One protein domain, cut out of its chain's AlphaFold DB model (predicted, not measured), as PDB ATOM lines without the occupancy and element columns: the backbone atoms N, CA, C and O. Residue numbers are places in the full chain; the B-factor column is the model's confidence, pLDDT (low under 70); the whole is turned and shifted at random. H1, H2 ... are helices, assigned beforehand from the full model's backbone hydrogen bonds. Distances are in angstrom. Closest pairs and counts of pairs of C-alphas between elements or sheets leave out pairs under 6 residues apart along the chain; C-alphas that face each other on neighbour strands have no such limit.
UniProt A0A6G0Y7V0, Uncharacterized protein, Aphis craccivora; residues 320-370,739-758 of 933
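This is residues 320 to 370 and 739 to 758 of the 933 residues of an uncharacterized protein of Aphis craccivora (UniProt A0A6G0Y7V0). A long helix, H4, runs along one side of a loose-knit group of three helices, and H1 packs on it, crossing it aslant. On the side of H1 away from H4 lies H2, and the short H3 packs on H2 beside H1, after a long loop that folds back from the end of H2. The printed part has 71 residues with four named helices, in the order H1, H2, H3, H4 along the chain, and no named strand; its class is all helix. The whole is compact, with a radius of gyration of the C-alphas of 12.3 A, and it spans 34 by 30 by 21 A.

H4, the longest helix, holds residues 739 to 756 and measures 26.1 A from C-alpha 739 at (88.783, 143.550, 165.438) to C-alpha 756 at (64.482, 135.029, 160.992). H1 holds residues 320 to 332 and measures 18.2 A; its first C-alpha, that of Gln 320, is at (73.806, 127.088, 153.199). H2 holds residues 337 to 348 and measures 15.8 A. H3 is four residues, 360 to 363, and measures 5.0 A.

H4 and H1 touch, and their closest C-alphas, those of Ile 748 and Phe 328, are 6.4 A apart. They run opposite ways at a steep tilt of 43 degrees. H1 and H2 are close but not clearly touching, with the C-alphas of Ser 330 and Leu 340 closest at 7.1 A. These two run opposite ways at a shallow tilt of 24 degrees. H2 and H3 touch, and their closest C-alphas are those of Leu 341 and Pro 360, 5.8 A apart. H3 and H1 are close but not clearly touching; the closest C-alphas, those of Leu 363 and Ala 327, are 6.2 A apart. H4 is apart from H2 and from H3. In H1 every O i to N i+4 pair is within hydrogen-bond range, in H2 7 of 8 are and in H4 12 of 14. H3 is too short for such a pair, but its one O i to N i+3 pair is within range.

The two C-alphas farthest apart, those of Ser 351 and Ile 370, are 35.7 A from each other. Residues 371 to 738 are cut out, and C-alphas 370 and 739 are 8.2 A apart across the cut; the link from H3 to H4 runs across it. The link from H1 to H2 is tight, with 4 residues, and the link from H2 to H3 is long, with 11 residues. The mean pLDDT of the printed part is 75.8 and that of H4 is 61. Residues 367 to 370, residue 743 and residues 746 to 758 are under 70.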
ATOM      1  N   GLN A 320      73.503 125.698 152.847       73.12
ATOM      2  CA  GLN A 320      73.806 127.088 153.199       73.12
ATOM      3  C   GLN A 320      73.405 127.407 154.649       73.12
ATOM      4  O   GLN A 320      74.192 127.992 155.396       73.12
ATOM      5  N   SER A 321      72.234 126.938 155.088       72.25
ATOM      6  CA  SER A 321      71.793 127.039 156.485       72.25
ATOM      7  C   SER A 321      72.672 126.213 157.435       72.25
ATOM      8  O   SER A 321      72.969 126.663 158.543       72.25
ATOM      9  N   PHE A 322      73.177 125.048 157.005       82.50
ATOM     10  CA  PHE A 322      74.173 124.290 157.773       82.50
ATOM     11  C   PHE A 322      75.466 125.099 157.971       82.50
ATOM     12  O   PHE A 322      75.955 125.217 159.096       82.50
ATOM     13  N   GLN A 323      75.996 125.709 156.903       84.38
ATOM     14  CA  GLN A 323      77.205 126.539 156.969       84.38
ATOM     15  C   GLN A 323      77.031 127.749 157.899       84.38
ATOM     16  O   GLN A 323      77.911 128.018 158.717       84.38
ATOM     17  N   GLN A 324      75.887 128.437 157.826       80.12
ATOM     18  CA  GLN A 324      75.556 129.567 158.703       80.12
ATOM     19  C   GLN A 324      75.476 129.141 160.178       80.12
ATOM     20  O   GLN A 324      76.104 129.771 161.029       80.12
ATOM     21  N   ASN A 325      74.784 128.038 160.478       79.88
ATOM     22  CA  ASN A 325      74.688 127.495 161.837       79.88
ATOM     23  C   ASN A 325      76.061 127.063 162.390       79.88
ATOM     24  O   ASN A 325      76.376 127.347 163.547       79.88
ATOM     25  N   LEU A 326      76.912 126.434 161.570       86.44
ATOM     26  CA  LEU A 326      78.267 126.031 161.965       86.44
ATOM     27  C   LEU A 326      79.186 127.242 162.211       86.44
ATOM     28  O   LEU A 326      79.961 127.248 163.172       86.44
ATOM     29  N   ALA A 327      79.088 128.278 161.371       84.62
ATOM     30  CA  ALA A 327      79.813 129.534 161.547       84.62
ATOM     31  C   ALA A 327      79.385 130.250 162.840       84.62
ATOM     32  O   ALA A 327      80.239 130.656 163.634       84.62
ATOM     33  N   PHE A 328      78.073 130.341 163.079       77.94
ATOM     34  CA  PHE A 328      77.483 130.928 164.281       77.94
ATOM     35  C   PHE A 328      77.941 130.207 165.549       77.94
ATOM     36  O   PHE A 328      78.538 130.845 166.415       77.94
ATOM     37  N   TRP A 329      77.782 128.880 165.611       87.06
ATOM     38  CA  TRP A 329      78.279 128.050 166.713       87.06
ATOM     39  C   TRP A 329      79.779 128.259 166.961       87.06
ATOM     40  O   TRP A 329      80.201 128.509 168.090       87.06
ATOM     41  N   SER A 330      80.601 128.228 165.903       86.00
ATOM     42  CA  SER A 330      82.053 128.383 166.034       86.00
ATOM     43  C   SER A 330      82.467 129.747 166.596       86.00
ATOM     44  O   SER A 330      83.566 129.870 167.153       86.00
ATOM     45  N   VAL A 331      81.645 130.776 166.407       77.62
ATOM     46  CA  VAL A 331      81.898 132.137 166.886       77.62
ATOM     47  C   VAL A 331      81.304 132.342 168.282       77.62
ATOM     48  O   VAL A 331      82.027 132.821 169.152       77.62
ATOM     49  N   GLN A 332      80.076 131.882 168.540       74.31
ATOM     50  CA  GLN A 332      79.433 131.836 169.862       74.31
ATOM     51  C   GLN A 332      80.325 131.133 170.899       74.31
ATOM     52  O   GLN A 332      80.752 131.760 171.868       74.31
ATOM     53  N   GLU A 333      80.727 129.889 170.624       80.12
ATOM     54  CA  GLU A 333      81.581 129.068 171.497       80.12
ATOM     55  C   GLU A 333      83.079 129.440 171.433       80.12
ATOM     56  O   GLU A 333      83.932 128.775 172.026       80.12
ATOM     57  N   ASN A 334      83.444 130.508 170.706       77.88
ATOM     58  CA  ASN A 334      84.823 130.991 170.561       77.88
ATOM     59  C   ASN A 334      85.816 129.883 170.128       77.88
ATOM     60  O   ASN A 334      86.976 129.843 170.557       77.88
ATOM     61  N   ILE A 335      85.385 128.989 169.235       87.38
ATOM     62  CA  ILE A 335      86.145 127.811 168.812       87.38
ATOM     63  C   ILE A 335      87.453 128.229 168.125       87.38
ATOM     64  O   ILE A 335      87.502 129.120 167.265       87.38
ATOM     65  N   LYS A 336      88.562 127.597 168.527       85.19
ATOM     66  CA  LYS A 336      89.888 127.837 167.937       85.19
ATOM     67  C   LYS A 336      89.870 127.449 166.459       85.19
ATOM     68  O   LYS A 336      89.351 126.393 166.115       85.19
ATOM     69  N   HIS A 337      90.531 128.222 165.593       85.75
ATOM     70  CA  HIS A 337      90.625 127.867 164.166       85.75
ATOM     71  C   HIS A 337      91.268 126.488 163.954       85.75
ATOM     72  O   HIS A 337      90.840 125.761 163.075       85.75
ATOM     73  N   THR A 338      92.219 126.072 164.793       87.94
ATOM     74  CA  THR A 338      92.789 124.712 164.744       87.94
ATOM     75  C   THR A 338      91.790 123.605 165.097       87.94
ATOM     76  O   THR A 338      91.961 122.478 164.647       87.94
ATOM     77  N   SER A 339      90.747 123.908 165.876       91.00
ATOM     78  CA  SER A 339      89.650 122.985 166.189       91.00
ATOM     79  C   SER A 339      88.591 122.986 165.086       91.00
ATOM     80  O   SER A 339      88.217 121.916 164.619       91.00
ATOM     81  N   LEU A 340      88.172 124.167 164.609       90.44
ATOM     82  CA  LEU A 340      87.220 124.275 163.496       90.44
ATOM     83  C   LEU A 340      87.797 123.678 162.199       90.44
ATOM     84  O   LEU A 340      87.074 123.003 161.485       90.44
ATOM     85  N   LEU A 341      89.100 123.832 161.929       92.12
ATOM     86  CA  LEU A 341      89.782 123.219 160.779       92.12
ATOM     87  C   LEU A 341      89.669 121.686 160.800       92.12
ATOM     88  O   LEU A 341      89.368 121.075 159.781       92.12
ATOM     89  N   LYS A 342      89.873 121.067 161.972       91.44
ATOM     90  CA  LYS A 342      89.721 119.614 162.141       91.44
ATOM     91  C   LYS A 342      88.267 119.171 161.982       91.44
ATOM     92  O   LYS A 342      88.024 118.143 161.361       91.44
ATOM     93  N   LEU A 343      87.310 119.945 162.499       93.19
ATOM     94  CA  LEU A 343      85.886 119.653 162.321       93.19
ATOM     95  C   LEU A 343      85.461 119.767 160.850       93.19
ATOM     96  O   LEU A 343      84.788 118.876 160.353       93.19
ATOM     97  N   LEU A 344      85.897 120.813 160.142       91.62
ATOM     98  CA  LEU A 344      85.621 121.000 158.715       91.62
ATOM     99  C   LEU A 344      86.187 119.854 157.871       91.62
ATOM    100  O   LEU A 344      85.487 119.363 156.993       91.62
ATOM    101  N   ALA A 345      87.396 119.371 158.175       88.94
ATOM    102  CA  ALA A 345      87.966 118.196 157.514       88.94
ATOM    103  C   ALA A 345      87.132 116.916 157.739       88.94
ATOM    104  O   ALA A 345      86.957 116.138 156.810       88.94
ATOM    105  N   ILE A 346      86.577 116.712 158.941       90.06
ATOM    106  CA  ILE A 346      85.689 115.571 159.231       90.06
ATOM    107  C   ILE A 346      84.352 115.715 158.490       90.06
ATOM    108  O   ILE A 346      83.910 114.778 157.833       90.06
ATOM    109  N   VAL A 347      83.720 116.889 158.573       88.19
ATOM    110  CA  VAL A 347      82.414 117.167 157.949       88.19
ATOM    111  C   VAL A 347      82.484 117.020 156.427       88.19
ATOM    112  O   VAL A 347      81.601 116.410 155.833       88.19
ATOM    113  N   LYS A 348      83.557 117.519 155.801       88.12
ATOM    114  CA  LYS A 348      83.746 117.514 154.343       88.12
ATOM    115  C   LYS A 348      83.918 116.117 153.730       88.12
ATOM    116  O   LYS A 348      83.677 115.952 152.538       88.12
ATOM    117  N   ASN A 349      84.289 115.114 154.529       85.88
ATOM    118  CA  ASN A 349      84.374 113.722 154.072       85.88
ATOM    119  C   ASN A 349      82.993 113.086 153.823       85.88
ATOM    120  O   ASN A 349      82.917 112.036 153.190       85.88
ATOM    121  N   HIS A 350      81.905 113.691 154.308       85.75
ATOM    122  CA  HIS A 350      80.546 113.228 154.042       85.75
ATOM    123  C   HIS A 350      79.992 113.908 152.780       85.75
ATOM    124  O   HIS A 350      80.063 115.131 152.648       85.75
ATOM    125  N   SER A 351      79.401 113.129 151.869       82.56
ATOM    126  CA  SER A 351      78.947 113.585 150.541       82.56
ATOM    127  C   SER A 351      78.073 114.843 150.587       82.56
ATOM    128  O   SER A 351      78.313 115.789 149.844       82.56
ATOM    129  N   CYS A 352      77.125 114.910 151.527       82.69
ATOM    130  CA  CYS A 352      76.217 116.051 151.714       82.69
ATOM    131  C   CYS A 352      76.889 117.396 152.071       82.69
ATOM    132  O   CYS A 352      76.194 118.410 152.124       82.69
ATOM    133  N   PHE A 353      78.198 117.432 152.355       83.44
ATOM    134  CA  PHE A 353      78.917 118.644 152.770       83.44
ATOM    135  C   PHE A 353      80.193 118.915 151.945       83.44
ATOM    136  O   PHE A 353      81.068 119.656 152.399       83.44
ATOM    137  N   GLN A 354      80.319 118.351 150.738       77.50
ATOM    138  CA  GLN A 354      81.517 118.506 149.895       77.50
ATOM    139  C   GLN A 354      81.836 119.965 149.508       77.50
ATOM    140  O   GLN A 354      83.010 120.314 149.401       77.50
ATOM    141  N   ASP A 355      80.850 120.860 149.411       82.56
ATOM    142  CA  ASP A 355      81.100 122.285 149.120       82.56
ATOM    143  C   ASP A 355      81.414 123.130 150.369       82.56
ATOM    144  O   ASP A 355      81.494 124.359 150.300       82.56
ATOM    145  N   ILE A 356      81.604 122.511 151.543       86.88
ATOM    146  CA  ILE A 356      81.929 123.270 152.756       86.88
ATOM    147  C   ILE A 356      83.344 123.882 152.671       86.88
ATOM    148  O   ILE A 356      84.293 123.204 152.243       86.88
ATOM    149  N   PRO A 357      83.545 125.154 153.075       87.94
ATOM    150  CA  PRO A 357      84.864 125.777 153.040       87.94
ATOM    151  C   PRO A 357      85.884 125.031 153.908       87.94
ATOM    152  O   PRO A 357      85.678 124.861 155.105       87.94
ATOM    153  N   SER A 358      87.020 124.636 153.327       86.19
ATOM    154  CA  SER A 358      88.065 123.889 154.051       86.19
ATOM    155  C   SER A 358      88.800 124.734 155.108       86.19
ATOM    156  O   SER A 358      89.383 124.185 156.037       86.19
ATOM    157  N   ASP A 359      88.803 126.067 154.974       87.56
ATOM    158  CA  ASP A 359      89.469 126.993 155.899       87.56
ATOM    159  C   ASP A 359      88.439 127.697 156.812       87.56
ATOM    160  O   ASP A 359      87.555 128.396 156.304       87.56
ATOM    161  N   PRO A 360      88.587 127.617 158.150       87.25
ATOM    162  CA  PRO A 360      87.824 128.412 159.115       87.25
ATOM    163  C   PRO A 360      87.720 129.907 158.792       87.25
ATOM    164  O   PRO A 360      86.698 130.525 159.063       87.25
ATOM    165  N   ARG A 361      88.769 130.511 158.222       86.50
ATOM    166  CA  ARG A 361      88.784 131.933 157.835       86.50
ATOM    167  C   ARG A 361      87.770 132.225 156.729       86.50
ATOM    168  O   ARG A 361      87.206 133.313 156.710       86.50
ATOM    169  N   THR A 362      87.553 131.270 155.829       86.38
ATOM    170  CA  THR A 362      86.589 131.377 154.730       86.38
ATOM    171  C   THR A 362      85.173 131.167 155.254       86.38
ATOM    172  O   THR A 362      84.325 132.016 155.002       86.38
ATOM    173  N   LEU A 363      84.940 130.127 156.071       85.69
ATOM    174  CA  LEU A 363      83.641 129.885 156.722       85.69
ATOM    175  C   LEU A 363      83.171 131.097 157.550       85.69
ATOM    176  O   LEU A 363      82.010 131.481 157.486       85.69
ATOM    177  N   LEU A 364      84.074 131.715 158.318       83.81
ATOM    178  CA  LEU A 364      83.752 132.852 159.189       83.81
ATOM    179  C   LEU A 364      83.838 134.221 158.488       83.81
ATOM    180  O   LEU A 364      83.641 135.250 159.132       83.81
ATOM    181  N   THR A 365      84.154 134.272 157.189       82.62
ATOM    182  CA  THR A 365      84.414 135.514 156.426       82.62
ATOM    183  C   THR A 365      85.494 136.428 157.048       82.62
ATOM    184  O   THR A 365      85.473 137.651 156.886       82.62
ATOM    185  N   THR A 366      86.467 135.849 157.769       79.06
ATOM    186  CA  THR A 366      87.512 136.580 158.506       79.06
ATOM    187  C   THR A 366      88.237 137.577 157.585       79.06
ATOM    188  O   THR A 366      88.871 137.160 156.610       79.06
ATOM    189  N   PRO A 367      88.263 138.888 157.903       66.38
ATOM    190  CA  PRO A 367      88.903 139.880 157.042       66.38
ATOM    191  C   PRO A 367      90.407 139.607 156.909       66.38
ATOM    192  O   PRO A 367      91.129 139.515 157.909       66.38
ATOM    193  N   LYS A 368      90.900 139.508 155.665       61.91
ATOM    194  CA  LYS A 368      92.330 139.323 155.357       61.91
ATOM    195  C   LYS A 368      93.149 140.487 155.928       61.91
ATOM    196  O   LYS A 368      93.942 140.288 156.855       61.91
ATOM    197  N   GLN A 369      92.872 141.703 155.456       48.81
ATOM    198  CA  GLN A 369      93.520 142.932 155.908       48.81
ATOM    199  C   GLN A 369      92.678 143.726 156.916       48.81
ATOM    200  O   GLN A 369      91.456 143.863 156.794       48.81
ATOM    201  N   ILE A 370      93.392 144.309 157.880       47.09
ATOM    202  CA  ILE A 370      92.961 145.445 158.691       47.09
ATOM    203  C   ILE A 370      94.229 146.350 158.817       47.09
ATOM    204  O   ILE A 370      95.121 145.942 159.559       47.09
ATOM    205  N   ALA A 739      89.430 143.030 166.643       72.44
ATOM    206  CA  ALA A 739      88.783 143.550 165.438       72.44
ATOM    207  C   ALA A 739      88.375 142.441 164.452       72.44
ATOM    208  O   ALA A 739      87.296 142.521 163.866       72.44
ATOM    209  N   LYS A 740      89.192 141.385 164.298       75.38
ATOM    210  CA  LYS A 740      88.828 140.228 163.462       75.38
ATOM    211  C   LYS A 740      87.642 139.455 164.043       75.38
ATOM    212  O   LYS A 740      86.681 139.233 163.316       75.38
ATOM    213  N   ARG A 741      87.661 139.115 165.343       77.69
ATOM    214  CA  ARG A 741      86.526 138.434 166.001       77.69
ATOM    215  C   ARG A 741      85.240 139.266 165.930       77.69
ATOM    216  O   ARG A 741      84.194 138.721 165.604       77.69
ATOM    217  N   VAL A 742      85.304 140.572 166.210       71.06
ATOM    218  CA  VAL A 742      84.129 141.462 166.170       71.06
ATOM    219  C   VAL A 742      83.522 141.508 164.769       71.06
ATOM    220  O   VAL A 742      82.310 141.357 164.653       71.06
ATOM    221  N   GLN A 743      84.332 141.623 163.707       68.62
ATOM    222  CA  GLN A 743      83.782 141.604 162.348       68.62
ATOM    223  C   GLN A 743      83.136 140.247 162.003       68.62
ATOM    224  O   GLN A 743      82.096 140.231 161.357       68.62
ATOM    225  N   GLU A 744      83.693 139.120 162.457       74.56
ATOM    226  CA  GLU A 744      83.088 137.792 162.249       74.56
ATOM    227  C   GLU A 744      81.703 137.681 162.923       74.56
ATOM    228  O   GLU A 744      80.742 137.279 162.269       74.56
ATOM    229  N   TYR A 745      81.562 138.123 164.185       70.44
ATOM    230  CA  TYR A 745      80.252 138.228 164.859       70.44
ATOM    231  C   TYR A 745      79.272 139.141 164.100       70.44
ATOM    232  O   TYR A 745      78.073 138.862 164.057       70.44
ATOM    233  N   GLU A 746      79.758 140.251 163.534       64.56
ATOM    234  CA  GLU A 746      78.923 141.217 162.817       64.56
ATOM    235  C   GLU A 746      78.416 140.659 161.483       64.56
ATOM    236  O   GLU A 746      77.203 140.684 161.266       64.56
ATOM    237  N   CYS A 747      79.301 140.092 160.651       65.25
ATOM    238  CA  CYS A 747      78.944 139.450 159.382       65.25
ATOM    239  C   CYS A 747      77.895 138.348 159.586       65.25
ATOM    240  O   CYS A 747      76.846 138.376 158.948       65.25
ATOM    241  N   ILE A 748      78.147 137.411 160.509       67.69
ATOM    242  CA  ILE A 748      77.295 136.226 160.695       67.69
ATOM    243  C   ILE A 748      75.898 136.610 161.199       67.69
ATOM    244  O   ILE A 748      74.913 136.038 160.743       67.69
ATOM    245  N   ARG A 749      75.775 137.617 162.079       61.41
ATOM    246  CA  ARG A 749      74.451 138.138 162.469       61.41
ATOM    247  C   ARG A 749      73.690 138.735 161.291       61.41
ATOM    248  O   ARG A 749      72.498 138.505 161.175       61.41
ATOM    249  N   GLU A 750      74.388 139.461 160.410       55.75
ATOM    250  CA  GLU A 750      73.781 140.049 159.203       55.75
ATOM    251  C   GLU A 750      73.130 138.960 158.328       55.75
ATOM    252  O   GLU A 750      72.058 139.187 157.796       55.75
ATOM    253  N   THR A 751      73.694 137.745 158.271       56.78
ATOM    254  CA  THR A 751      73.128 136.611 157.507       56.78
ATOM    255  C   THR A 751      72.028 135.817 158.235       56.78
ATOM    256  O   THR A 751      71.375 134.970 157.624       56.78
ATOM    257  N   ILE A 752      71.842 136.025 159.543       54.47
ATOM    258  CA  ILE A 752      70.852 135.295 160.360       54.47
ATOM    259  C   ILE A 752      69.583 136.123 160.546       54.47
ATOM    260  O   ILE A 752      68.490 135.570 160.432       54.47
ATOM    261  N   ASP A 753      69.723 137.430 160.786       46.97
ATOM    262  CA  ASP A 753      68.590 138.341 160.976       46.97
ATOM    263  C   ASP A 753      67.651 138.300 159.740       46.97
ATOM    264  O   ASP A 753      66.448 138.084 159.897       46.97
ATOM    265  N   ASP A 754      68.212 138.335 158.520       42.94
ATOM    266  CA  ASP A 754      67.495 138.234 157.230       42.94
ATOM    267  C   ASP A 754      66.677 136.930 157.053       42.94
ATOM    268  O   ASP A 754      65.684 136.899 156.325       42.94
ATOM    269  N   ASN A 755      67.074 135.834 157.715       41.34
ATOM    270  CA  ASN A 755      66.370 134.547 157.655       41.34
ATOM    271  C   ASN A 755      65.295 134.398 158.748       41.34
ATOM    272  O   ASN A 755      64.370 133.595 158.599       41.34
ATOM    273  N   TYR A 756      65.389 135.156 159.846       39.62
ATOM    274  CA  TYR A 756      64.482 135.029 160.992       39.62
ATOM    275  C   TYR A 756      63.165 135.809 160.848       39.62
ATOM    276  O   TYR A 756      62.188 135.453 161.513       39.62
ATOM    277  N   GLU A 757      63.084 136.804 159.951       36.22
ATOM    278  CA  GLU A 757      61.860 137.602 159.731       36.22
ATOM    279  C   GLU A 757      60.632 136.765 159.309       36.22
ATOM    280  O   GLU A 757      59.497 137.204 159.475       36.22
ATOM    281  N   LYS A 758      60.824 135.544 158.786       37.44
ATOM    282  CA  LYS A 758      59.740 134.723 158.219       37.44
ATOM    283  C   LYS A 758      59.010 133.795 159.199       37.44
ATOM    284  O   LYS A 758      58.029 133.186 158.789       37.44
TER     285      LYS A 758